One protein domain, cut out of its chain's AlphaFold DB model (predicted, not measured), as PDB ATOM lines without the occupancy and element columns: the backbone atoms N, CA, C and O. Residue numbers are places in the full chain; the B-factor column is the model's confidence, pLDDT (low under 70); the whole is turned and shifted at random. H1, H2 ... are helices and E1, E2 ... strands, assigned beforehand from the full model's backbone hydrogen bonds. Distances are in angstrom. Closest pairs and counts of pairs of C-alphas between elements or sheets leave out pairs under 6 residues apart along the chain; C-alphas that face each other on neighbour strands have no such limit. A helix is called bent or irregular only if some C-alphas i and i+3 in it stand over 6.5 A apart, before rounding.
ATOM      1  N   GLU A  22      12.875 -35.679  24.668       50.00
ATOM      2  CA  GLU A  22      12.074 -36.910  24.524       50.00
ATOM      3  C   GLU A  22      10.983 -37.020  25.615       50.00
ATOM      4  O   GLU A  22       9.936 -37.625  25.396       50.00
ATOM      5  N   ARG A  23      11.164 -36.376  26.777       53.03
ATOM      6  CA  ARG A  23      10.206 -36.397  27.902       53.03
ATOM      7  C   ARG A  23       9.113 -35.337  27.830       53.03
ATOM      8  O   ARG A  23       7.974 -35.676  28.121       53.03
ATOM      9  N   ALA A  24       9.407 -34.116  27.373       51.53
ATOM     10  CA  ALA A  24       8.360 -33.136  27.059       51.53
ATOM     11  C   ALA A  24       7.363 -33.702  26.026       51.53
ATOM     12  O   ALA A  24       6.166 -33.455  26.118       51.53
ATOM     13  N   THR A  25       7.836 -34.580  25.127       64.69
ATOM     14  CA  THR A  25       6.950 -35.314  24.213       64.69
ATOM     15  C   THR A  25       6.114 -36.405  24.890       64.69
ATOM     16  O   THR A  25       5.087 -36.778  24.340       64.69
ATOM     17  N   ARG A  26       6.481 -36.927  26.072       75.12
ATOM     18  CA  ARG A  26       5.696 -37.979  26.744       75.12
ATOM     19  C   ARG A  26       4.375 -37.440  27.282       75.12
ATOM     20  O   ARG A  26       3.357 -38.067  27.028       75.12
ATOM     21  N   ALA A  27       4.372 -36.295  27.966       76.00
ATOM     22  CA  ALA A  27       3.144 -35.674  28.474       76.00
ATOM     23  C   ALA A  27       2.130 -35.437  27.347       76.00
ATOM     24  O   ALA A  27       0.971 -35.837  27.442       76.00
ATOM     25  N   GLU A  28       2.604 -34.838  26.253       78.56
ATOM     26  CA  GLU A  28       1.803 -34.539  25.066       78.56
ATOM     27  C   GLU A  28       1.310 -35.818  24.380       78.56
ATOM     28  O   GLU A  28       0.133 -35.907  24.036       78.56
ATOM     29  N   ARG A  29       2.171 -36.840  24.236       81.25
ATOM     30  CA  ARG A  29       1.776 -38.156  23.706       81.25
ATOM     31  C   ARG A  29       0.704 -38.807  24.566       81.25
ATOM     32  O   ARG A  29      -0.292 -39.256  24.022       81.25
ATOM     33  N   VAL A  30       0.874 -38.822  25.887       83.94
ATOM     34  CA  VAL A  30      -0.093 -39.426  26.814       83.94
ATOM     35  C   VAL A  30      -1.429 -38.689  26.753       83.94
ATOM     36  O   VAL A  30      -2.474 -39.319  26.629       83.94
ATOM     37  N   GLN A  31      -1.420 -37.355  26.758       83.69
ATOM     38  CA  GLN A  31      -2.647 -36.569  26.599       83.69
ATOM     39  C   GLN A  31      -3.331 -36.832  25.247       83.69
ATOM     40  O   GLN A  31      -4.555 -36.944  25.191       83.69
ATOM     41  N   ALA A  32      -2.556 -36.970  24.169       83.81
ATOM     42  CA  ALA A  32      -3.077 -37.316  22.851       83.81
ATOM     43  C   ALA A  32      -3.622 -38.755  22.790       83.81
ATOM     44  O   ALA A  32      -4.652 -38.982  22.166       83.81
ATOM     45  N   GLU A  33      -2.978 -39.716  23.455       85.75
ATOM     46  CA  GLU A  33      -3.446 -41.104  23.557       85.75
ATOM     47  C   GLU A  33      -4.744 -41.217  24.357       85.75
ATOM     48  O   GLU A  33      -5.602 -42.027  24.014       85.75
ATOM     49  N   MET A  34      -4.911 -40.392  25.393       89.00
ATOM     50  CA  MET A  34      -6.150 -40.306  26.168       89.00
ATOM     51  C   MET A  34      -7.311 -39.725  25.354       89.00
ATOM     52  O   MET A  34      -8.471 -40.071  25.596       89.00
ATOM     53  N   ALA A  35      -7.029 -38.857  24.379       86.69
ATOM     54  CA  ALA A  35      -8.060 -38.197  23.593       86.69
ATOM     55  C   ALA A  35      -8.930 -39.218  22.836       86.69
ATOM     56  O   ALA A  35      -8.464 -39.949  21.964       86.69
ATOM     57  N   GLY A  36     -10.225 -39.250  23.167       86.69
ATOM     58  CA  GLY A  36     -11.207 -40.136  22.533       86.69
ATOM     59  C   GLY A  36     -11.248 -41.570  23.072       86.69
ATOM     60  O   GLY A  36     -12.051 -42.352  22.574       86.69
ATOM     61  N   LYS A  37     -10.425 -41.909  24.074       93.38
ATOM     62  CA  LYS A  37     -10.427 -43.228  24.739       93.38
ATOM     63  C   LYS A  37     -10.927 -43.192  26.177       93.38
ATOM     64  O   LYS A  37     -11.267 -44.228  26.747       93.38
ATOM     65  N   VAL A  38     -10.929 -42.006  26.775       95.00
ATOM     66  CA  VAL A  38     -11.422 -41.770  28.128       95.00
ATOM     67  C   VAL A  38     -12.299 -40.524  28.152       95.00
ATOM     68  O   VAL A  38     -12.031 -39.543  27.452       95.00
ATOM     69  N   VAL A  39     -13.322 -40.543  29.000       94.50
ATOM     70  CA  VAL A  39     -14.233 -39.415  29.224       94.50
ATOM     71  C   VAL A  39     -14.246 -39.004  30.682       94.50
ATOM     72  O   VAL A  39     -13.997 -39.803  31.581       94.50
ATOM     73  N   LYS A  40     -14.567 -37.734  30.934       94.38
ATOM     74  CA  LYS A  40     -14.745 -37.239  32.299       94.38
ATOM     75  C   LYS A  40     -15.927 -37.931  32.965       94.38
ATOM     76  O   LYS A  40     -17.040 -37.915  32.441       94.38
ATOM     77  N   ALA A  41     -15.684 -38.454  34.155       94.50
ATOM     78  CA  ALA A  41     -16.666 -39.109  34.998       94.50
ATOM     79  C   ALA A  41     -16.877 -38.330  36.303       94.50
ATOM     80  O   ALA A  41     -16.216 -37.328  36.589       94.50
ATOM     81  N   LYS A  42     -17.829 -38.794  37.114       95.38
ATOM     82  CA  LYS A  42     -17.977 -38.336  38.498       95.38
ATOM     83  C   LYS A  42     -17.197 -39.259  39.418       95.38
ATOM     84  O   LYS A  42     -17.148 -40.465  39.192       95.38
ATOM     85  N   PHE A  43     -16.650 -38.686  40.483       95.44
ATOM     86  CA  PHE A  43     -16.096 -39.477  41.569       95.44
ATOM     87  C   PHE A  43     -17.175 -40.345  42.214       95.44
ATOM     88  O   PHE A  43     -18.319 -39.909  42.374       95.44
ATOM     89  N   THR A  44     -16.796 -41.550  42.623       94.69
ATOM     90  CA  THR A  44     -17.647 -42.425  43.422       94.69
ATOM     91  C   THR A  44     -17.515 -42.076  44.899       94.69
ATOM     92  O   THR A  44     -16.451 -41.671  45.376       94.69
ATOM     93  N   GLU A  45     -18.610 -42.220  45.646       93.69
ATOM     94  CA  GLU A  45     -18.605 -41.920  47.082       93.69
ATOM     95  C   GLU A  45     -17.684 -42.877  47.849       93.69
ATOM     96  O   GLU A  45     -17.010 -42.463  48.791       93.69
ATOM     97  N   SER A  46     -17.593 -44.135  47.404       93.38
ATOM     98  CA  SER A  46     -16.670 -45.141  47.937       93.38
ATOM     99  C   SER A  46     -15.215 -44.694  47.809       93.38
ATOM    100  O   SER A  46     -14.508 -44.639  48.814       93.38
ATOM    101  N   ALA A  47     -14.785 -44.263  46.619       93.50
ATOM    102  CA  ALA A  47     -13.421 -43.791  46.399       93.50
ATOM    103  C   ALA A  47     -13.113 -42.509  47.185       93.50
ATOM    104  O   ALA A  47     -12.045 -42.391  47.788       93.50
ATOM    105  N   ARG A  48     -14.061 -41.559  47.245       92.69
ATOM    106  CA  ARG A  48     -13.926 -40.340  48.067       92.69
ATOM    107  C   ARG A  48     -13.788 -40.678  49.548       92.69
ATOM    108  O   ARG A  48     -12.924 -40.122  50.222       92.69
ATOM    109  N   THR A  49     -14.607 -41.602  50.040       91.44
ATOM    110  CA  THR A  49     -14.578 -42.067  51.432       91.44
ATOM    111  C   THR A  49     -13.276 -42.791  51.750       91.44
ATOM    112  O   THR A  49     -12.680 -42.516  52.790       91.44
ATOM    113  N   ALA A  50     -12.790 -43.655  50.857       90.94
ATOM    114  CA  ALA A  50     -11.516 -44.351  51.013       90.94
ATOM    115  C   ALA A  50     -10.337 -43.366  51.069       90.94
ATOM    116  O   ALA A  50      -9.540 -43.401  52.007       90.94
ATOM    117  N   ALA A  51     -10.273 -42.420  50.123       90.88
ATOM    118  CA  ALA A  51      -9.235 -41.389  50.087       90.88
ATOM    119  C   ALA A  51      -9.242 -40.515  51.356       90.88
ATOM    120  O   ALA A  51      -8.192 -40.303  51.963       90.88
ATOM    121  N   ARG A  52     -10.426 -40.069  51.800       89.12
ATOM    122  CA  ARG A  52     -10.617 -39.332  53.063       89.12
ATOM    123  C   ARG A  52     -10.171 -40.127  54.275       89.12
ATOM    124  O   ARG A  52      -9.439 -39.616  55.115       89.12
ATOM    125  N   SER A  53     -10.622 -41.373  54.376       87.19
ATOM    126  CA  SER A  53     -10.331 -42.233  55.524       87.19
ATOM    127  C   SER A  53      -8.833 -42.490  55.631       87.19
ATOM    128  O   SER A  53      -8.269 -42.379  56.716       87.19
ATOM    129  N   PHE A  54      -8.170 -42.728  54.497       87.12
ATOM    130  CA  PHE A  54      -6.723 -42.881  54.448       87.12
ATOM    131  C   PHE A  54      -5.980 -41.574  54.784       87.12
ATOM    132  O   PHE A  54      -5.011 -41.604  55.541       87.12
ATOM    133  N   ALA A  55      -6.455 -40.414  54.314       85.38
ATOM    134  CA  ALA A  55      -5.891 -39.114  54.693       85.38
ATOM    135  C   ALA A  55      -5.992 -38.850  56.209       85.38
ATOM    136  O   ALA A  55      -5.011 -38.457  56.839       85.38
ATOM    137  N   LEU A  56      -7.145 -39.146  56.819       80.50
ATOM    138  CA  LEU A  56      -7.365 -39.017  58.264       80.50
ATOM    139  C   LEU A  56      -6.524 -40.008  59.082       80.50
ATOM    140  O   LEU A  56      -6.004 -39.653  60.142       80.50
ATOM    141  N   ALA A  57      -6.396 -41.251  58.614       78.44
ATOM    142  CA  ALA A  57      -5.527 -42.260  59.216       78.44
ATOM    143  C   ALA A  57      -4.072 -41.785  59.242       78.44
ATOM    144  O   ALA A  57      -3.409 -41.841  60.280       78.44
ATOM    145  N   ARG A  58      -3.613 -41.246  58.109       78.19
ATOM    146  CA  ARG A  58      -2.296 -40.642  57.968       78.19
ATOM    147  C   ARG A  58      -2.103 -39.483  58.947       78.19
ATOM    148  O   ARG A  58      -1.081 -39.481  59.622       78.19
ATOM    149  N   ASN A  59      -3.096 -38.606  59.124       74.56
ATOM    150  CA  ASN A  59      -3.046 -37.516  60.113       74.56
ATOM    151  C   ASN A  59      -2.762 -38.014  61.532       74.56
ATOM    152  O   ASN A  59      -1.852 -37.555  62.217       74.56
ATOM    153  N   LYS A  60      -3.549 -38.992  61.980       70.69
ATOM    154  CA  LYS A  60      -3.508 -39.452  63.372       70.69
ATOM    155  C   LYS A  60      -2.220 -40.189  63.723       70.69
ATOM    156  O   LYS A  60      -1.856 -40.227  64.895       70.69
ATOM    157  N   ARG A  61      -1.599 -40.846  62.744       70.94
ATOM    158  CA  ARG A  61      -0.600 -41.896  62.990       70.94
ATOM    159  C   ARG A  61       0.683 -41.750  62.159       70.94
ATOM    160  O   ARG A  61       1.644 -42.492  62.352       70.94
ATOM    161  N   GLY A  62       0.726 -40.785  61.245       68.94
ATOM    162  CA  GLY A  62       1.758 -40.664  60.219       68.94
ATOM    163  C   GLY A  62       1.578 -41.678  59.082       68.94
ATOM    164  O   GLY A  62       0.849 -42.667  59.197       68.94
ATOM    165  N   LEU A  63       2.273 -41.447  57.963       69.00
ATOM    166  CA  LEU A  63       2.211 -42.312  56.774       69.00
ATOM    167  C   LEU A  63       2.603 -43.760  57.093       69.00
ATOM    168  O   LEU A  63       1.923 -44.695  56.673       69.00
ATOM    169  N   ARG A  64       3.656 -43.920  57.899       69.06
ATOM    170  CA  ARG A  64       4.194 -45.206  58.345       69.06
ATOM    171  C   ARG A  64       3.115 -46.127  58.925       69.06
ATOM    172  O   ARG A  64       2.942 -47.252  58.467       69.06
ATOM    173  N   GLN A  65       2.388 -45.656  59.936       66.31
ATOM    174  CA  GLN A  65       1.356 -46.452  60.605       66.31
ATOM    175  C   GLN A  65       0.081 -46.555  59.761       66.31
ATOM    176  O   GLN A  65      -0.571 -47.595  59.788       66.31
ATOM    177  N   ALA A  66      -0.253 -45.543  58.952       66.69
ATOM    178  CA  ALA A  66      -1.413 -45.608  58.062       66.69
ATOM    179  C   ALA A  66      -1.284 -46.718  57.000       66.69
ATOM    180  O   ALA A  66      -2.251 -47.428  56.734       66.69
ATOM    181  N   LEU A  67      -0.088 -46.933  56.439       69.44
ATOM    182  CA  LEU A  67       0.170 -48.032  55.495       69.44
ATOM    183  C   LEU A  67       0.237 -49.412  56.160       69.44
ATOM    184  O   LEU A  67      -0.066 -50.425  55.523       69.44
ATOM    185  N   ALA A  68       0.651 -49.471  57.426       65.31
ATOM    186  CA  ALA A  68       0.767 -50.721  58.171       65.31
ATOM    187  C   ALA A  68      -0.581 -51.193  58.746       65.31
ATOM    188  O   ALA A  68      -0.910 -52.374  58.649       65.31
ATOM    189  N   GLU A  69      -1.365 -50.282  59.325       56.88
ATOM    190  CA  GLU A  69      -2.535 -50.606  60.155       56.88
ATOM    191  C   GLU A  69      -3.871 -50.258  59.489       56.88
ATOM    192  O   GLU A  69      -4.867 -50.937  59.721       56.88
ATOM    193  N   GLU A  70      -3.907 -49.241  58.626       59.47
ATOM    194  CA  GLU A  70      -5.140 -48.736  57.997       59.47
ATOM    195  C   GLU A  70      -5.255 -49.188  56.531       59.47
ATOM    196  O   GLU A  70      -5.967 -48.598  55.717       59.47
ATOM    197  N   ARG A  71      -4.626 -50.331  56.207       58.91
ATOM    198  CA  ARG A  71      -4.811 -51.081  54.948       58.91
ATOM    199  C   ARG A  71      -6.279 -51.360  54.617       58.91
ATOM    200  O   ARG A  71      -6.576 -51.648  53.463       58.91
ATOM    201  N   GLY A  72      -7.173 -51.318  55.607       62.31
ATOM    202  CA  GLY A  72      -8.616 -51.482  55.425       62.31
ATOM    203  C   GLY A  72      -9.348 -50.235  54.917       62.31
ATOM    204  O   GLY A  72     -10.468 -50.366  54.439       62.31
ATOM    205  N   ALA A  73      -8.745 -49.041  54.999       74.69
ATOM    206  CA  ALA A  73      -9.357 -47.802  54.511       74.69
ATOM    207  C   ALA A  73      -9.277 -47.664  52.983       74.69
ATOM    208  O   ALA A  73     -10.095 -46.976  52.377       74.69
ATOM    209  N   LEU A  74      -8.287 -48.310  52.365       87.06
ATOM    210  CA  LEU A  74      -8.132 -48.376  50.917       87.06
ATOM    211  C   LEU A  74      -8.745 -49.672  50.376       87.06
ATOM    212  O   LEU A  74      -8.753 -50.681  51.088       87.06
ATOM    213  N   PRO A  75      -9.171 -49.689  49.098       91.06
ATOM    214  CA  PRO A  75      -9.500 -50.931  48.413       91.06
ATOM    215  C   PRO A  75      -8.411 -51.991  48.636       91.06
ATOM    216  O   PRO A  75      -7.233 -51.632  48.686       91.06
ATOM    217  N   PRO A  76      -8.753 -53.278  48.806       87.56
ATOM    218  CA  PRO A  76      -7.795 -54.292  49.251       87.56
ATOM    219  C   PRO A  76      -6.814 -54.735  48.159       87.56
ATOM    220  O   PRO A  76      -5.766 -55.288  48.471       87.56
ATOM    221  N   PHE A  77      -7.138 -54.497  46.887       91.56
ATOM    222  CA  PHE A  77      -6.349 -54.969  45.753       91.56
ATOM    223  C   PHE A  77      -5.438 -53.872  45.199       91.56
ATOM    224  O   PHE A  77      -5.820 -52.703  45.152       91.56
ATOM    225  N   MET A  78      -4.256 -54.262  44.721       93.00
ATOM    226  CA  MET A  78      -3.407 -53.403  43.891       93.00
ATOM    227  C   MET A  78      -4.122 -53.093  42.571       93.00
ATOM    228  O   MET A  78      -4.687 -53.998  41.950       93.00
ATOM    229  N   ALA A  79      -4.113 -51.829  42.150       95.69
ATOM    230  CA  ALA A  79      -4.674 -51.422  40.865       95.69
ATOM    231  C   ALA A  79      -3.902 -52.057  39.694       95.69
ATOM    232  O   ALA A  79      -2.721 -52.375  39.852       95.69
ATOM    233  N   PRO A  80      -4.523 -52.214  38.507       95.19
ATOM    234  CA  PRO A  80      -3.891 -52.801  37.316       95.19
ATOM    235  C   PRO A  80      -2.863 -51.858  36.653       95.19
ATOM    236  O   PRO A  80      -2.806 -51.722  35.431       95.19
ATOM    237  N   GLY A  81      -2.070 -51.154  37.459       95.38
ATOM    238  CA  GLY A  81      -1.093 -50.176  37.022       95.38
ATOM    239  C   GLY A  81      -0.272 -49.610  38.177       95.38
ATOM    240  O   GLY A  81      -0.603 -49.765  39.354       95.38
ATOM    241  N   VAL A  82       0.812 -48.930  37.831       96.38
ATOM    242  CA  VAL A  82       1.768 -48.349  38.779       96.38
ATOM    243  C   VAL A  82       1.823 -46.836  38.626       96.38
ATOM    244  O   VAL A  82       1.683 -46.315  37.519       96.38
ATOM    245  N   ILE A  83       2.035 -46.116  39.730       94.75
ATOM    246  CA  ILE A  83       2.274 -44.671  39.668       94.75
ATOM    247  C   ILE A  83       3.766 -44.408  39.505       94.75
ATOM    248  O   ILE A  83       4.565 -44.638  40.410       94.75
ATOM    249  N   GLN A  84       4.139 -43.871  38.354       91.56
ATOM    250  CA  GLN A  84       5.506 -43.501  38.042       91.56
ATOM    251  C   GLN A  84       5.681 -41.992  38.173       91.56
ATOM    252  O   GLN A  84       5.090 -41.225  37.416       91.56
ATOM    253  N   ILE A  85       6.521 -41.568  39.119       87.12
ATOM    254  CA  ILE A  85       6.900 -40.161  39.283       87.12
ATOM    255  C   ILE A  85       8.198 -39.906  38.524       87.12
ATOM    256  O   ILE A  85       9.201 -40.595  38.715       87.12
ATOM    257  N   ASN A  86       8.203 -38.862  37.707       81.06
ATOM    258  CA  ASN A  86       9.389 -38.375  37.036       81.06
ATOM    259  C   ASN A  86      10.351 -37.749  38.053       81.06
ATOM    260  O   ASN A  86      10.200 -36.609  38.497       81.06
ATOM    261  N   LEU A  87      11.374 -38.517  38.427       74.19
ATOM    262  CA  LEU A  87      12.398 -38.090  39.383       74.19
ATOM    263  C   LEU A  87      13.376 -37.059  38.806       74.19
ATOM    264  O   LEU A  87      14.103 -36.421  39.566       74.19
ATOM    265  N   PHE A  88      13.404 -36.897  37.481       67.88
ATOM    266  CA  PHE A  88      14.314 -35.987  36.788       67.88
ATOM    267  C   PHE A  88      13.689 -34.622  36.491       67.88
ATOM    268  O   PHE A  88      14.406 -33.706  36.091       67.88
ATOM    269  N   ASP A  89      12.376 -34.477  36.673       66.31
ATOM    270  CA  ASP A  89      11.689 -33.202  36.534       66.31
ATOM    271  C   ASP A  89      11.385 -32.583  37.906       66.31
ATOM    272  O   ASP A  89      10.721 -33.156  38.770       66.31
ATOM    273  N   SER A  90      11.826 -31.337  38.065       60.50
ATOM    274  CA  SER A  90      11.418 -30.433  39.149       60.50
ATOM    275  C   SER A  90       9.896 -30.256  39.272       60.50
ATOM    276  O   SER A  90       9.409 -29.878  40.332       60.50
ATOM    277  N   GLY A  91       9.146 -30.499  38.193       62.38
ATOM    278  CA  GLY A  91       7.689 -30.435  38.146       62.38
ATOM    279  C   GLY A  91       6.962 -31.637  38.716       62.38
ATOM    280  O   GLY A  91       5.748 -31.541  38.899       62.38
ATOM    281  N   ARG A  92       7.701 -32.713  39.041       69.94
ATOM    282  CA  ARG A  92       7.158 -33.974  39.565       69.94
ATOM    283  C   ARG A  92       5.991 -34.473  38.722       69.94
ATOM    284  O   ARG A  92       4.948 -34.861  39.241       69.94
ATOM    285  N   GLU A  93       6.177 -34.406  37.412       81.12
ATOM    286  CA  GLU A  93       5.298 -35.060  36.460       81.12
ATOM    287  C   GLU A  93       5.090 -36.520  36.873       81.12
ATOM    288  O   GLU A  93       6.048 -37.207  37.231       81.12
ATOM    289  N   ALA A  94       3.845 -36.981  36.867       87.62
ATOM    290  CA  ALA A  94       3.508 -38.323  37.302       87.62
ATOM    291  C   ALA A  94       2.517 -38.963  36.335       87.62
ATOM    292  O   ALA A  94       1.649 -38.301  35.765       87.62
ATOM    293  N   PHE A  95       2.647 -40.270  36.171       91.69
ATOM    294  CA  PHE A  95       1.807 -41.065  35.292       91.69
ATOM    295  C   PHE A  95       1.268 -42.261  36.058       91.69
ATOM    296  O   PHE A  95       1.994 -42.873  36.839       91.69
ATOM    297  N   PHE A  96       0.018 -42.632  35.807       95.06
ATOM    298  CA  PHE A  96      -0.489 -43.948  36.173       95.06
ATOM    299  C   PHE A  96      -0.406 -44.848  34.943       95.06
ATOM    300  O   PHE A  96      -1.161 -44.663  33.991       95.06
ATOM    301  N   VAL A  97       0.557 -45.770  34.934       95.69
ATOM    302  CA  VAL A  97       0.860 -46.632  33.787       95.69
ATOM    303  C   VAL A  97       0.196 -47.986  33.989       95.69
ATOM    304  O   VAL A  97       0.495 -48.675  34.966       95.69
ATOM    305  N   LEU A  98      -0.690 -48.374  33.074       96.31
ATOM    306  CA  LEU A  98      -1.364 -49.665  33.123       96.31
ATOM    307  C   LEU A  98      -0.384 -50.806  32.857       96.31
ATOM    308  O   LEU A  98       0.380 -50.788  31.895       96.31
ATOM    309  N   THR A  99      -0.440 -51.829  33.696       95.56
ATOM    310  CA  THR A  99       0.352 -53.062  33.571       95.56
ATOM    311  C   THR A  99      -0.505 -54.240  33.121       95.56
ATOM    312  O   THR A  99       0.021 -55.270  32.702       95.56
ATOM    313  N   GLU A 100      -1.825 -54.073  33.163       94.88
ATOM    314  CA  GLU A 100      -2.828 -55.009  32.673       94.88
ATOM    315  C   GLU A 100      -3.870 -54.268  31.836       94.88
ATOM    316  O   GLU A 100      -3.974 -53.043  31.893       94.88
ATOM    317  N   THR A 101      -4.666 -55.015  31.072       96.06
ATOM    318  CA  THR A 101      -5.798 -54.433  30.354       96.06
ATOM    319  C   THR A 101      -6.817 -53.879  31.346       96.06
ATOM    320  O   THR A 101      -7.318 -54.618  32.196       96.06
ATOM    321  N   LEU A 102      -7.163 -52.601  31.208       97.50
ATOM    322  CA  LEU A 102      -8.263 -51.991  31.942       97.50
ATOM    323  C   LEU A 102      -9.556 -52.144  31.127       97.50
ATOM    324  O   LEU A 102      -9.630 -51.604  30.023       97.50
ATOM    325  N   PRO A 103     -10.581 -52.847  31.643       97.81
ATOM    326  CA  PRO A 103     -11.824 -53.040  30.906       97.81
ATOM    327  C   PRO A 103     -12.552 -51.723  30.624       97.81
ATOM    328  O   PRO A 103     -12.561 -50.814  31.462       97.81
ATOM    329  N   LYS A 104     -13.260 -51.661  29.498       97.56
ATOM    330  CA  LYS A 104     -14.210 -50.596  29.169       97.56
ATOM    331  C   LYS A 104     -15.185 -50.360  30.327       97.56
ATOM    332  O   LYS A 104     -15.671 -51.311  30.932       97.56
ATOM    333  N   ARG A 105     -15.543 -49.097  30.573       97.50
ATOM    334  CA  ARG A 105     -16.377 -48.601  31.688       97.50
ATOM    335  C   ARG A 105     -15.721 -48.662  33.066       97.50
ATOM    336  O   ARG A 105     -16.394 -48.439  34.071       97.50
ATOM    337  N   SER A 106     -14.429 -48.976  33.143       98.38
ATOM    338  CA  SER A 106     -13.696 -48.808  34.396       98.38
ATOM    339  C   SER A 106     -13.546 -47.326  34.719       98.38
ATOM    340  O   SER A 106     -13.291 -46.518  33.824       98.38
ATOM    341  N   LEU A 107     -13.656 -46.984  35.999       97.94
ATOM    342  CA  LEU A 107     -13.408 -45.641  36.510       97.94
ATOM    343  C   LEU A 107     -12.002 -45.563  37.089       97.94
ATOM    344  O   LEU A 107     -11.629 -46.388  37.919       97.94
ATOM    345  N   VAL A 108     -11.248 -44.542  36.698       97.69
ATOM    346  CA  VAL A 108      -9.924 -44.218  37.227       97.69
ATOM    347  C   VAL A 108     -10.008 -42.856  37.903       97.69
ATOM    348  O   VAL A 108     -10.348 -41.859  37.271       97.69
ATOM    349  N   GLN A 109      -9.756 -42.818  39.209       96.69
ATOM    350  CA  GLN A 109     -10.009 -41.654  40.056       96.69
ATOM    351  C   GLN A 109      -8.718 -41.205  40.734       96.69
ATOM    352  O   GLN A 109      -8.095 -41.981  41.462       96.69
ATOM    353  N   PHE A 110      -8.323 -39.955  40.497       94.25
ATOM    354  CA  PHE A 110      -7.053 -39.397  40.950       94.25
ATOM    355  C   PHE A 110      -7.233 -38.487  42.159       94.25
ATOM    356  O   PHE A 110      -8.049 -37.558  42.154       94.25
ATOM    357  N   PHE A 111      -6.399 -38.715  43.168       91.94
ATOM    358  CA  PHE A 111      -6.360 -37.941  44.396       91.94
ATOM    359  C   PHE A 111      -4.932 -37.506  44.722       91.94
ATOM    360  O   PHE A 111      -3.975 -38.261  44.527       91.94
ATOM    361  N   ILE A 112      -4.804 -36.306  45.283       88.94
ATOM    362  CA  ILE A 112      -3.612 -35.875  46.015       88.94
ATOM    363  C   ILE A 112      -3.963 -35.757  47.492       88.94
ATOM    364  O   ILE A 112      -4.977 -35.159  47.853       88.94
ATOM    365  N   LEU A 113      -3.105 -36.317  48.342       87.25
ATOM    366  CA  LEU A 113      -3.208 -36.220  49.794       87.25
ATOM    367  C   LEU A 113      -2.053 -35.344  50.313       87.25
ATOM    368  O   LEU A 113      -0.919 -35.840  50.429       87.25
ATOM    369  N   PRO A 114      -2.302 -34.045  50.563       82.00
ATOM    370  CA  PRO A 114      -1.285 -33.087  50.976       82.00
ATOM    371  C   PRO A 114      -0.763 -33.341  52.406       82.00
ATOM    372  O   PRO A 114      -1.320 -34.155  53.149       82.00
ATOM    373  N   PRO A 115       0.334 -32.666  52.806       75.19
ATOM    374  CA  PRO A 115       0.966 -32.831  54.115       75.19
ATOM    375  C   PRO A 115       0.128 -32.411  55.329       75.19
ATOM    376  O   PRO A 115       0.376 -32.953  56.404       75.19
ATOM    377  N   ASP A 116      -0.843 -31.505  55.186       67.19
ATOM    378  CA  ASP A 116      -1.754 -31.028  56.251       67.19
ATOM    379  C   ASP A 116      -2.928 -31.960  56.556       67.19
ATOM    380  O   ASP A 116      -3.639 -31.736  57.529       67.19
ATOM    381  N   GLN A 117      -3.095 -33.047  55.804       63.34
ATOM    382  CA  GLN A 117      -3.751 -34.274  56.283       63.34
ATOM    383  C   GLN A 117      -5.209 -34.153  56.794       63.34
ATOM    384  O   GLN A 117      -5.708 -35.068  57.449       63.34
ATOM    385  N   GLU A 118      -5.945 -33.097  56.441       62.69
ATOM    386  CA  GLU A 118      -7.387 -32.994  56.735       62.69
ATOM    387  C   GLU A 118      -8.282 -33.137  55.502       62.69
ATOM    388  O   GLU A 118      -9.475 -33.409  55.641       62.69
ATOM    389  N   GLN A 119      -7.730 -32.974  54.295       70.81
ATOM    390  CA  GLN A 119      -8.506 -32.994  53.057       70.81
ATOM    391  C   GLN A 119      -7.775 -33.728  51.940       70.81
ATOM    392  O   GLN A 119      -6.579 -33.573  51.724       70.81
ATOM    393  N   GLU A 120      -8.537 -34.509  51.197       83.50
ATOM    394  CA  GLU A 120      -8.175 -35.102  49.926       83.50
ATOM    395  C   GLU A 120      -8.499 -34.135  48.781       83.50
ATOM    396  O   GLU A 120      -9.623 -33.638  48.643       83.50
ATOM    397  N   TRP A 121      -7.538 -33.904  47.897       86.94
ATOM    398  CA  TRP A 121      -7.777 -33.163  46.666       86.94
ATOM    399  C   TRP A 121      -8.218 -34.150  45.587       86.94
ATOM    400  O   TRP A 121      -7.393 -34.872  45.031       86.94
ATOM    401  N   ALA A 122      -9.527 -34.211  45.308       87.69
ATOM    402  CA  ALA A 122     -10.032 -34.877  44.104       87.69
ATOM    403  C   ALA A 122      -9.623 -34.059  42.892       87.69
ATOM    404  O   ALA A 122     -10.037 -32.908  42.763       87.69
ATOM    405  N   LEU A 123      -8.841 -34.667  42.013       86.38
ATOM    406  CA  LEU A 123      -8.338 -33.975  40.841       86.38
ATOM    407  C   LEU A 123      -9.233 -34.233  39.638       86.38
ATOM    408  O   LEU A 123      -9.864 -33.321  39.111       86.38
ATOM    409  N   GLU A 124      -9.315 -35.496  39.232       90.75
ATOM    410  CA  GLU A 124     -10.109 -35.922  38.091       90.75
ATOM    411  C   GLU A 124     -10.571 -37.373  38.256       90.75
ATOM    412  O   GLU A 124      -9.897 -38.190  38.888       90.75
ATOM    413  N   ALA A 125     -11.739 -37.673  37.696       94.56
ATOM    414  CA  ALA A 125     -12.252 -39.021  37.526       94.56
ATOM    415  C   ALA A 125     -12.500 -39.242  36.033       94.56
ATOM    416  O   ALA A 125     -13.131 -38.407  35.380       94.56
ATOM    417  N   LEU A 126     -11.999 -40.352  35.505       96.50
ATOM    418  CA  LEU A 126     -12.075 -40.707  34.094       96.50
ATOM    419  C   LEU A 126     -12.722 -42.082  33.939       96.50
ATOM    420  O   LEU A 126     -12.388 -43.001  34.682       96.50
ATOM    421  N   GLU A 127     -13.629 -42.231  32.981       97.50
ATOM    422  CA  GLU A 127     -14.183 -43.523  32.567       97.50
ATOM    423  C   GLU A 127     -13.522 -43.961  31.259       97.50
ATOM    424  O   GLU A 127     -13.350 -43.153  30.346       97.50
ATOM    425  N   ALA A 128     -13.138 -45.234  31.172       97.12
ATOM    426  CA  ALA A 128     -12.608 -45.821  29.947       97.12
ATOM    427  C   ALA A 128     -13.736 -46.086  28.932       97.12
ATOM    428  O   ALA A 128     -14.652 -46.862  29.206       97.12
ATOM    429  N   ASP A 129     -13.655 -45.496  27.739       96.81
ATOM    430  CA  ASP A 129     -14.646 -45.694  26.667       96.81
ATOM    431  C   ASP A 129     -14.411 -46.971  25.849       96.81
ATOM    432  O   ASP A 129     -15.307 -47.444  25.137       96.81
ATOM    433  N   GLU A 130     -13.232 -47.572  25.986       96.44
ATOM    434  CA  GLU A 130     -12.827 -48.845  25.393       96.44
ATOM    435  C   GLU A 130     -11.928 -49.635  26.354       96.44
ATOM    436  O   GLU A 130     -11.581 -49.148  27.430       96.44
ATOM    437  N   ASP A 131     -11.576 -50.867  25.983       97.31
ATOM    438  CA  ASP A 131     -10.567 -51.626  26.721       97.31
ATOM    439  C   ASP A 131      -9.194 -50.978  26.495       97.31
ATOM    440  O   ASP A 131      -8.725 -50.873  25.359       97.31
ATOM    441  N   LEU A 132      -8.537 -50.550  27.571       96.56
ATOM    442  CA  LEU A 132      -7.233 -49.891  27.494       96.56
ATOM    443  C   LEU A 132      -6.122 -50.923  27.717       96.56
ATOM    444  O   LEU A 132      -6.158 -51.638  28.720       96.56
ATOM    445  N   PRO A 133      -5.133 -51.032  26.815       94.25
ATOM    446  CA  PRO A 133      -4.105 -52.064  26.900       94.25
ATOM    447  C   PRO A 133      -3.041 -51.759  27.975       94.25
ATOM    448  O   PRO A 133      -2.864 -50.598  28.357       94.25
ATOM    449  N   PRO A 134      -2.251 -52.767  28.401       92.69
ATOM    450  CA  PRO A 134      -1.007 -52.530  29.132       92.69
ATOM    451  C   PRO A 134      -0.102 -51.545  28.375       92.69
ATOM    452  O   PRO A 134      -0.018 -51.593  27.147       92.69
ATOM    453  N   GLY A 135       0.582 -50.661  29.097       90.50
ATOM    454  CA  GLY A 135       1.398 -49.578  28.537       90.50
ATOM    455  C   GLY A 135       0.636 -48.262  28.391       90.50
ATOM    456  O   GLY A 135       1.252 -47.196  28.421       90.50
ATOM    457  N   PHE A 136      -0.700 -48.310  28.320       92.81
ATOM    458  CA  PHE A 136      -1.511 -47.099  28.317       92.81
ATOM    459  C   PHE A 136      -1.305 -46.329  29.623       92.81
ATOM    460  O   PHE A 136      -1.343 -46.895  30.717       92.81
ATOM    461  N   SER A 137      -1.064 -45.029  29.506       93.31
ATOM    462  CA  SER A 137      -0.753 -44.172  30.645       93.31
ATOM    463  C   SER A 137      -1.837 -43.123  30.835       93.31
ATOM    464  O   SER A 137      -2.362 -42.573  29.873       93.31
ATOM    465  N   PHE A 138      -2.130 -42.800  32.087       92.88
ATOM    466  CA  PHE A 138      -2.909 -41.626  32.442       92.88
ATOM    467  C   PHE A 138      -1.973 -40.552  32.967       92.88
ATOM    468  O   PHE A 138      -1.148 -40.817  33.847       92.88
ATOM    469  N   PHE A 139      -2.111 -39.339  32.445       88.94
ATOM    470  CA  PHE A 139      -1.396 -38.192  32.979       88.94
ATOM    471  C   PHE A 139      -2.006 -37.799  34.324       88.94
ATOM    472  O   PHE A 139      -3.167 -37.395  34.389       88.94
ATOM    473  N   LEU A 140      -1.232 -37.918  35.403       86.75
ATOM    474  CA  LEU A 140      -1.654 -37.404  36.698       86.75
ATOM    475  C   LEU A 140      -1.341 -35.907  36.735       86.75
ATOM    476  O   LEU A 140      -0.247 -35.512  36.325       86.75
ATOM    477  N   PRO A 141      -2.256 -35.057  37.234       73.06
ATOM    478  CA  PRO A 141      -1.997 -33.627  37.324       73.06
ATOM    479  C   PRO A 141      -0.678 -33.350  38.054       73.06
ATOM    480  O   PRO A 141      -0.495 -33.714  39.222       73.06
ATOM    481  N   GLY A 142       0.264 -32.762  37.315       65.19
ATOM    482  CA  GLY A 142       1.612 -32.494  37.794       65.19
ATOM    483  C   GLY A 142       1.611 -31.400  38.852       65.19
ATOM    484  O   GLY A 142       0.874 -30.427  38.770       65.19
ATOM    485  N   LEU A 143       2.482 -31.503  39.845       61.38
ATOM    486  CA  LEU A 143       2.457 -30.599  40.999       61.38
ATOM    487  C   LEU A 143       2.705 -29.125  40.648       61.38
ATOM    488  O   LEU A 143       2.164 -28.220  41.282       61.38
ATOM    489  N   LYS A 144       3.483 -28.844  39.598       61.59
ATOM    490  CA  LYS A 144       3.641 -27.464  39.111       61.59
ATOM    491  C   LYS A 144       2.303 -26.797  38.785       61.59
ATOM    492  O   LYS A 144       2.193 -25.586  38.953       61.59
ATOM    493  N   THR A 145       1.284 -27.555  38.371       56.69
ATOM    494  CA  THR A 145      -0.034 -26.990  38.052       56.69
ATOM    495  C   THR A 145      -0.808 -26.538  39.290       56.69
ATOM    496  O   THR A 145      -1.801 -25.835  39.137       56.69
ATOM    497  N   LEU A 146      -0.373 -26.899  40.503       58.88
ATOM    498  CA  LEU A 146      -1.017 -26.475  41.753       58.88
ATOM    499  C   LEU A 146      -0.364 -25.220  42.377       58.88
ATOM    500  O   LEU A 146      -0.825 -24.753  43.414       58.88
ATOM    501  N   GLY A 147       0.660 -24.630  41.742       59.00
ATOM    502  CA  GLY A 147       1.187 -23.301  42.100       59.00
ATOM    503  C   GLY A 147       1.835 -23.212  43.490       59.00
ATOM    504  O   GLY A 147       2.538 -24.125  43.897       59.00
ATOM    505  N   ASP A 148       1.621 -22.105  44.214       55.38
ATOM    506  CA  ASP A 148       2.243 -21.805  45.522       55.38
ATOM    507  C   ASP A 148       1.574 -22.495  46.730       55.38
ATOM    508  O   ASP A 148       2.013 -22.323  47.868       55.38
ATOM    509  N   PHE A 149       0.531 -23.303  46.516       56.09
ATOM    510  CA  PHE A 149      -0.257 -23.935  47.586       56.09
ATOM    511  C   PHE A 149       0.463 -25.100  48.299       56.09
ATOM    512  O   PHE A 149      -0.150 -25.859  49.048       56.09
ATOM    513  N   TRP A 150       1.779 -25.242  48.107       67.31
ATOM    514  CA  TRP A 150       2.562 -26.336  48.669       67.31
ATOM    515  C   TRP A 150       2.958 -26.103  50.121       67.31
ATOM    516  O   TRP A 150       3.635 -25.132  50.490       67.31
ATOM    517  N   GLN A 151       2.624 -27.093  50.935       68.06
ATOM    518  CA  GLN A 151       3.188 -27.266  52.260       68.06
ATOM    519  C   GLN A 151       4.408 -28.185  52.214       68.06
ATOM    520  O   GLN A 151       4.587 -28.972  51.285       68.06
ATOM    521  N   SER A 152       5.277 -28.051  53.214       76.69
ATOM    522  CA  SER A 152       6.436 -28.929  53.373       76.69
ATOM    523  C   SER A 152       6.009 -30.251  53.996       76.69
ATOM    524  O   SER A 152       5.314 -30.248  55.007       76.69
ATOM    525  N   GLY A 153       6.452 -31.364  53.415       79.19
ATOM    526  CA  GLY A 153       6.189 -32.712  53.920       79.19
ATOM    527  C   GLY A 153       5.995 -33.729  52.801       79.19
ATOM    528  O   GLY A 153       6.234 -33.434  51.627       79.19
ATOM    529  N   LEU A 154       5.551 -34.932  53.161       80.81
ATOM    530  CA  LEU A 154       5.205 -35.968  52.189       80.81
ATOM    531  C   LEU A 154       3.823 -35.719  51.611       80.81
ATOM    532  O   LEU A 154       2.867 -35.455  52.331       80.81
ATOM    533  N   THR A 155       3.714 -35.805  50.298       82.88
ATOM    534  CA  THR A 155       2.442 -35.746  49.584       82.88
ATOM    535  C   THR A 155       2.249 -37.065  48.864       82.88
ATOM    536  O   THR A 155       3.205 -37.598  48.310       82.88
ATOM    537  N   THR A 156       1.029 -37.593  48.873       86.50
ATOM    538  CA  THR A 156       0.720 -38.900  48.287       86.50
ATOM    539  C   THR A 156      -0.146 -38.719  47.051       86.50
ATOM    540  O   THR A 156      -1.196 -38.081  47.131       86.50
ATOM    541  N   TYR A 157       0.269 -39.301  45.929       90.19
ATOM    542  CA  TYR A 157      -0.641 -39.605  44.833       90.19
ATOM    543  C   TYR A 157      -1.381 -40.892  45.162       90.19
ATOM    544  O   TYR A 157      -0.755 -41.890  45.516       90.19
ATOM    545  N   LEU A 158      -2.700 -40.869  45.024       93.12
ATOM    546  CA  LEU A 158      -3.556 -42.036  45.170       93.12
ATOM    547  C   LEU A 158      -4.432 -42.153  43.924       93.12
ATOM    548  O   LEU A 158      -5.137 -41.216  43.551       93.12
ATOM    549  N   VAL A 159      -4.395 -43.323  43.303       96.38
ATOM    550  CA  VAL A 159      -5.262 -43.707  42.196       96.38
ATOM    551  C   VAL A 159      -6.160 -44.831  42.683       96.38
ATOM    552  O   VAL A 159      -5.665 -45.858  43.146       96.38
ATOM    553  N   ILE A 160      -7.473 -44.643  42.572       97.06
ATOM    554  CA  ILE A 160      -8.461 -45.698  42.809       97.06
ATOM    555  C   ILE A 160      -9.068 -46.090  41.468       97.06
ATOM    556  O   ILE A 160      -9.556 -45.237  40.726       97.06
ATOM    557  N   VAL A 161      -9.034 -47.386  41.173       98.06
ATOM    558  CA  VAL A 161      -9.624 -47.972  39.971       98.06
ATOM    559  C   VAL A 161     -10.815 -48.825  40.372       98.06
ATOM    560  O   VAL A 161     -10.667 -49.737  41.185       98.06
ATOM    561  N   GLN A 162     -11.971 -48.558  39.771       97.94
ATOM    562  CA  GLN A 162     -13.168 -49.380  39.899       97.94
ATOM    563  C   GLN A 162     -13.466 -50.051  38.560       97.94
ATOM    564  O   GLN A 162     -13.691 -49.366  37.563       97.94
ATOM    565  N   THR A 163     -13.477 -51.383  38.529       96.88
ATOM    566  CA  THR A 163     -13.842 -52.149  37.331       96.88
ATOM    567  C   THR A 163     -15.369 -52.243  37.161       96.88
ATOM    568  O   THR A 163     -16.112 -51.970  38.109       96.88
ATOM    569  N   PRO A 164     -15.887 -52.618  35.972       95.69
ATOM    570  CA  PRO A 164     -17.332 -52.622  35.694       95.69
ATOM    571  C   PRO A 164     -18.152 -53.580  36.569       95.69
ATOM    572  O   PRO A 164     -19.360 -53.413  36.706       95.69
ATOM    573  N   ASP A 165     -17.497 -54.579  37.161       93.94
ATOM    574  CA  ASP A 165     -18.053 -55.501  38.157       93.94
ATOM    575  C   ASP A 165     -18.191 -54.872  39.562       93.94
ATOM    576  O   ASP A 165     -18.678 -55.521  40.485       93.94
ATOM    577  N   GLY A 166     -17.774 -53.613  39.733       92.81
ATOM    578  CA  GLY A 166     -17.818 -52.876  40.993       92.81
ATOM    579  C   GLY A 166     -16.623 -53.122  41.914       92.81
ATOM    580  O   GLY A 166     -16.582 -52.549  43.002       92.81
ATOM    581  N   ARG A 167     -15.647 -53.942  41.512       94.88
ATOM    582  CA  ARG A 167     -14.451 -54.190  42.322       94.88
ATOM    583  C   ARG A 167     -13.531 -52.973  42.294       94.88
ATOM    584  O   ARG A 167     -13.172 -52.476  41.230       94.88
ATOM    585  N   GLU A 168     -13.114 -52.536  43.476       95.62
ATOM    586  CA  GLU A 168     -12.168 -51.435  43.636       95.62
ATOM    587  C   GLU A 168     -10.754 -51.942  43.923       95.62
ATOM    588  O   GLU A 168     -10.539 -52.972  44.568       95.62
ATOM    589  N   SER A 169      -9.777 -51.177  43.460       96.31
ATOM    590  CA  SER A 169      -8.350 -51.406  43.653       96.31
ATOM    591  C   SER A 169      -7.628 -50.064  43.759       96.31
ATOM    592  O   SER A 169      -8.168 -49.037  43.344       96.31
ATOM    593  N   ALA A 170      -6.432 -50.045  44.340       95.75
ATOM    594  CA  ALA A 170      -5.683 -48.817  44.564       95.75
ATOM    595  C   ALA A 170      -4.210 -48.947  44.176       95.75
ATOM    596  O   ALA A 170      -3.612 -50.017  44.268       95.75
ATOM    597  N   SER A 171      -3.624 -47.836  43.758       95.25
ATOM    598  CA  SER A 171      -2.182 -47.657  43.636       95.25
ATOM    599  C   SER A 171      -1.835 -46.299  44.214       95.25
ATOM    600  O   SER A 171      -2.584 -45.338  44.039       95.25
ATOM    601  N   LEU A 172      -0.740 -46.217  44.951       91.88
ATOM    602  CA  LEU A 172      -0.309 -44.998  45.596       91.88
ATOM    603  C   LEU A 172       1.209 -44.927  45.696       91.88
ATOM    604  O   LEU A 172       1.914 -45.933  45.704       91.88
ATOM    605  N   THR A 173       1.708 -43.708  45.759       89.56
ATOM    606  CA  THR A 173       3.120 -43.406  45.971       89.56
ATOM    607  C   THR A 173       3.204 -42.022  46.586       89.56
ATOM    608  O   THR A 173       2.293 -41.206  46.416       89.56
ATOM    609  N   ASP A 174       4.273 -41.736  47.309       84.75
ATOM    610  CA  ASP A 174       4.502 -40.406  47.848       84.75
ATOM    611  C   ASP A 174       5.667 -39.698  47.162       84.75
ATOM    612  O   ASP A 174       6.402 -40.263  46.354       84.75
ATOM    613  N   PHE A 175       5.846 -38.431  47.501       80.88
ATOM    614  CA  PHE A 175       7.040 -37.655  47.214       80.88
ATOM    615  C   PHE A 175       7.176 -36.538  48.241       80.88
ATOM    616  O   PHE A 175       6.206 -36.085  48.852       80.88
ATOM    617  N   ALA A 176       8.406 -36.070  48.417       79.00
ATOM    618  CA  ALA A 176       8.692 -34.948  49.288       79.00
ATOM    619  C   ALA A 176       8.405 -33.607  48.592       79.00
ATOM    620  O   ALA A 176       8.883 -33.352  47.479       79.00
ATOM    621  N   ALA A 177       7.642 -32.744  49.262       76.38
ATOM    622  CA  ALA A 177       7.286 -31.399  48.821       76.38
ATOM    623  C   ALA A 177       8.059 -30.317  49.603       76.38
ATOM    624  O   ALA A 177       8.403 -30.499  50.771       76.38
ATOM    625  N   LYS A 178       8.323 -29.175  48.944       73.75
ATOM    626  CA  LYS A 178       8.903 -27.939  49.521       73.75
ATOM    627  C   LYS A 178      10.186 -28.137  50.352       73.75
ATOM    628  O   LYS A 178      10.329 -27.578  51.434       73.75
ATOM    629  N   GLY A 179      11.139 -28.911  49.830       67.19
ATOM    630  CA  GLY A 179      12.447 -29.107  50.473       67.19
ATOM    631  C   GLY A 179      12.440 -30.081  51.653       67.19
ATOM    632  O   GLY A 179      13.449 -30.195  52.343       67.19
ATOM    633  N   TYR A 180      11.334 -30.798  51.871       75.50
ATOM    634  CA  TYR A 180      11.319 -31.950  52.762       75.50
ATOM    635  C   TYR A 180      12.258 -33.044  52.234       75.50
ATOM    636  O   TYR A 180      12.373 -33.255  51.023       75.50
ATOM    637  N   PHE A 181      12.914 -33.753  53.145       74.44
ATOM    638  CA  PHE A 181      13.706 -34.936  52.838       74.44
ATOM    639  C   PHE A 181      13.073 -36.111  53.567       74.44
ATOM    640  O   PHE A 181      12.860 -36.022  54.773       74.44
ATOM    641  N   ARG A 182      12.780 -37.187  52.828       75.38
ATOM    642  CA  ARG A 182      12.374 -38.459  53.434       75.38
ATOM    643  C   ARG A 182      13.472 -38.942  54.368       75.38
ATOM    644  O   ARG A 182      14.648 -38.899  53.994       75.38
ATOM    645  N   ASP A 183      13.084 -39.456  55.521       73.38
ATOM    646  CA  ASP A 183      13.983 -40.194  56.393       73.38
ATOM    647  C   ASP A 183      13.693 -41.705  56.364       73.38
ATOM    648  O   ASP A 183      12.862 -42.205  55.602       73.38
ATOM    649  N   ILE A 184      14.443 -42.463  57.167       70.88
ATOM    650  CA  ILE A 184      14.296 -43.919  57.258       70.88
ATOM    651  C   ILE A 184      12.912 -44.325  57.792       70.88
ATOM    652  O   ILE A 184      12.382 -45.353  57.386       70.88
ATOM    653  N   VAL A 185      12.318 -43.523  58.679       73.62
ATOM    654  CA  VAL A 185      11.021 -43.795  59.314       73.62
ATOM    655  C   VAL A 185       9.897 -43.688  58.287       73.62
ATOM    656  O   VAL A 185       8.946 -44.469  58.356       73.62
ATOM    657  N   ASP A 186      10.036 -42.781  57.320       70.62
ATOM    658  CA  ASP A 186       9.079 -42.602  56.228       70.62
ATOM    659  C   ASP A 186       9.033 -43.802  55.269       70.62
ATOM    660  O   ASP A 186       7.968 -44.145  54.758       70.62
ATOM    661  N   VAL A 187      10.173 -44.466  55.034       69.94
ATOM    662  CA  VAL A 187      10.309 -45.499  53.986       69.94
ATOM    663  C   VAL A 187      10.238 -46.945  54.492       69.94
ATOM    664  O   VAL A 187      10.111 -47.864  53.682       69.94
TER     665      VAL A 187
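Overview. This is residues 22 to 187 of the 284 residues of an uncharacterized protein of Bryobacterales bacterium (UniProt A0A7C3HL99). A twisted sheet of five strands, E1 E5 E4 E7 E8, has a smaller sheet, E2 E3 E6, partly face to face with it, making an uneven sandwich. The long helix H2 covers the larger sheet's face away from the smaller one and folds back on itself near residue 61, while H1 crosses over the smaller sheet's far face. The printed part has 166 residues, in the order H1 E1 H2 E2 E3 E4 E5 E6 H3 E7 E8 H4; both sheets are antiparallel and the class is mixed. It is compact, with a radius of gyration of the C-alphas of 15.4 A and spans of 40 by 37 by 24 A.

Along the chain. The larger sheet holds E1, residues 38 to 40; E5, 121 to 128, 21.5 A; E4, 107 to 113, 19.2 A; E7, 153 to 162, 29.1 A; and E8, 168 to 177, 28.4 A. The smaller holds E2, 81 to 85; E3, 94 to 98; and E6, 137 to 140. H2 is residues 45 to 69, 22.5 A, beginning at C-alpha 45 (-18.605, -41.920, 47.082). H1 is residues 22 to 34, 18.6 A, from C-alpha 22 (12.074, -36.910, 24.524). H3 is 143 to 146, and H4, 184 to 187, ends at C-alpha 187 (10.309, -45.499, 53.986).

Arrangement. In the larger sheet, N 39 and O 127 of E1 and E5 are 2.9 A apart, N 108 and O 126 of E4 and E5 2.8 A, N 109 and O 160 of E4 and E7 2.9 A, and N 157 and O 173 of the hairpin E7 and E8 2.8 A. In the smaller, N 84 and O 95 of the hairpin E2 and E3 are 2.8 A apart, and N 96 and O 138 of E3 and E6 2.9 A. The sheets form a sandwich, two sheets face to face, their facing parts 8.9 A centre to centre and their strands at 21 degrees; the closest C-alphas of E2 and E8 are Val 82 and Ser 171, 6.3 A. H2 is on the larger sheet at a height of 9.7 A, slantwise to the strands at 40 degrees to E7 on the local plane; its closest C-alphas to E4 are Ala 55 and Leu 113, 6.3 A. H2 is irregular, with C-alphas 60 and 63 9.2 A apart. With residues 63 to 64 alone it touches H4, closest at the C-alphas of Arg 64 and Asp 186, 5.9 A. H1 is on the smaller sheet, across the strands at 75 degrees to E6 on the local plane, with the closest C-alphas Val 30 and Ser 137, 6.1 A. H3 is on neither sheet and touches no helix. O i to N i+4 pairs are within hydrogen-bond range in 6 of 9 for H1 and 18 of 21 for H2; H3 and H4 are too short for such a pair.

Size, cuts and confidence. The C-alphas of Gly 36 and Ile 184, the two farthest apart, are 43.2 A from each other. The printed part has no cut, and the link H2 to E2, 11 residues, is long. The mean pLDDT of the printed part is 83.1; residues under 70 include 62 to 72 and 142 to 151.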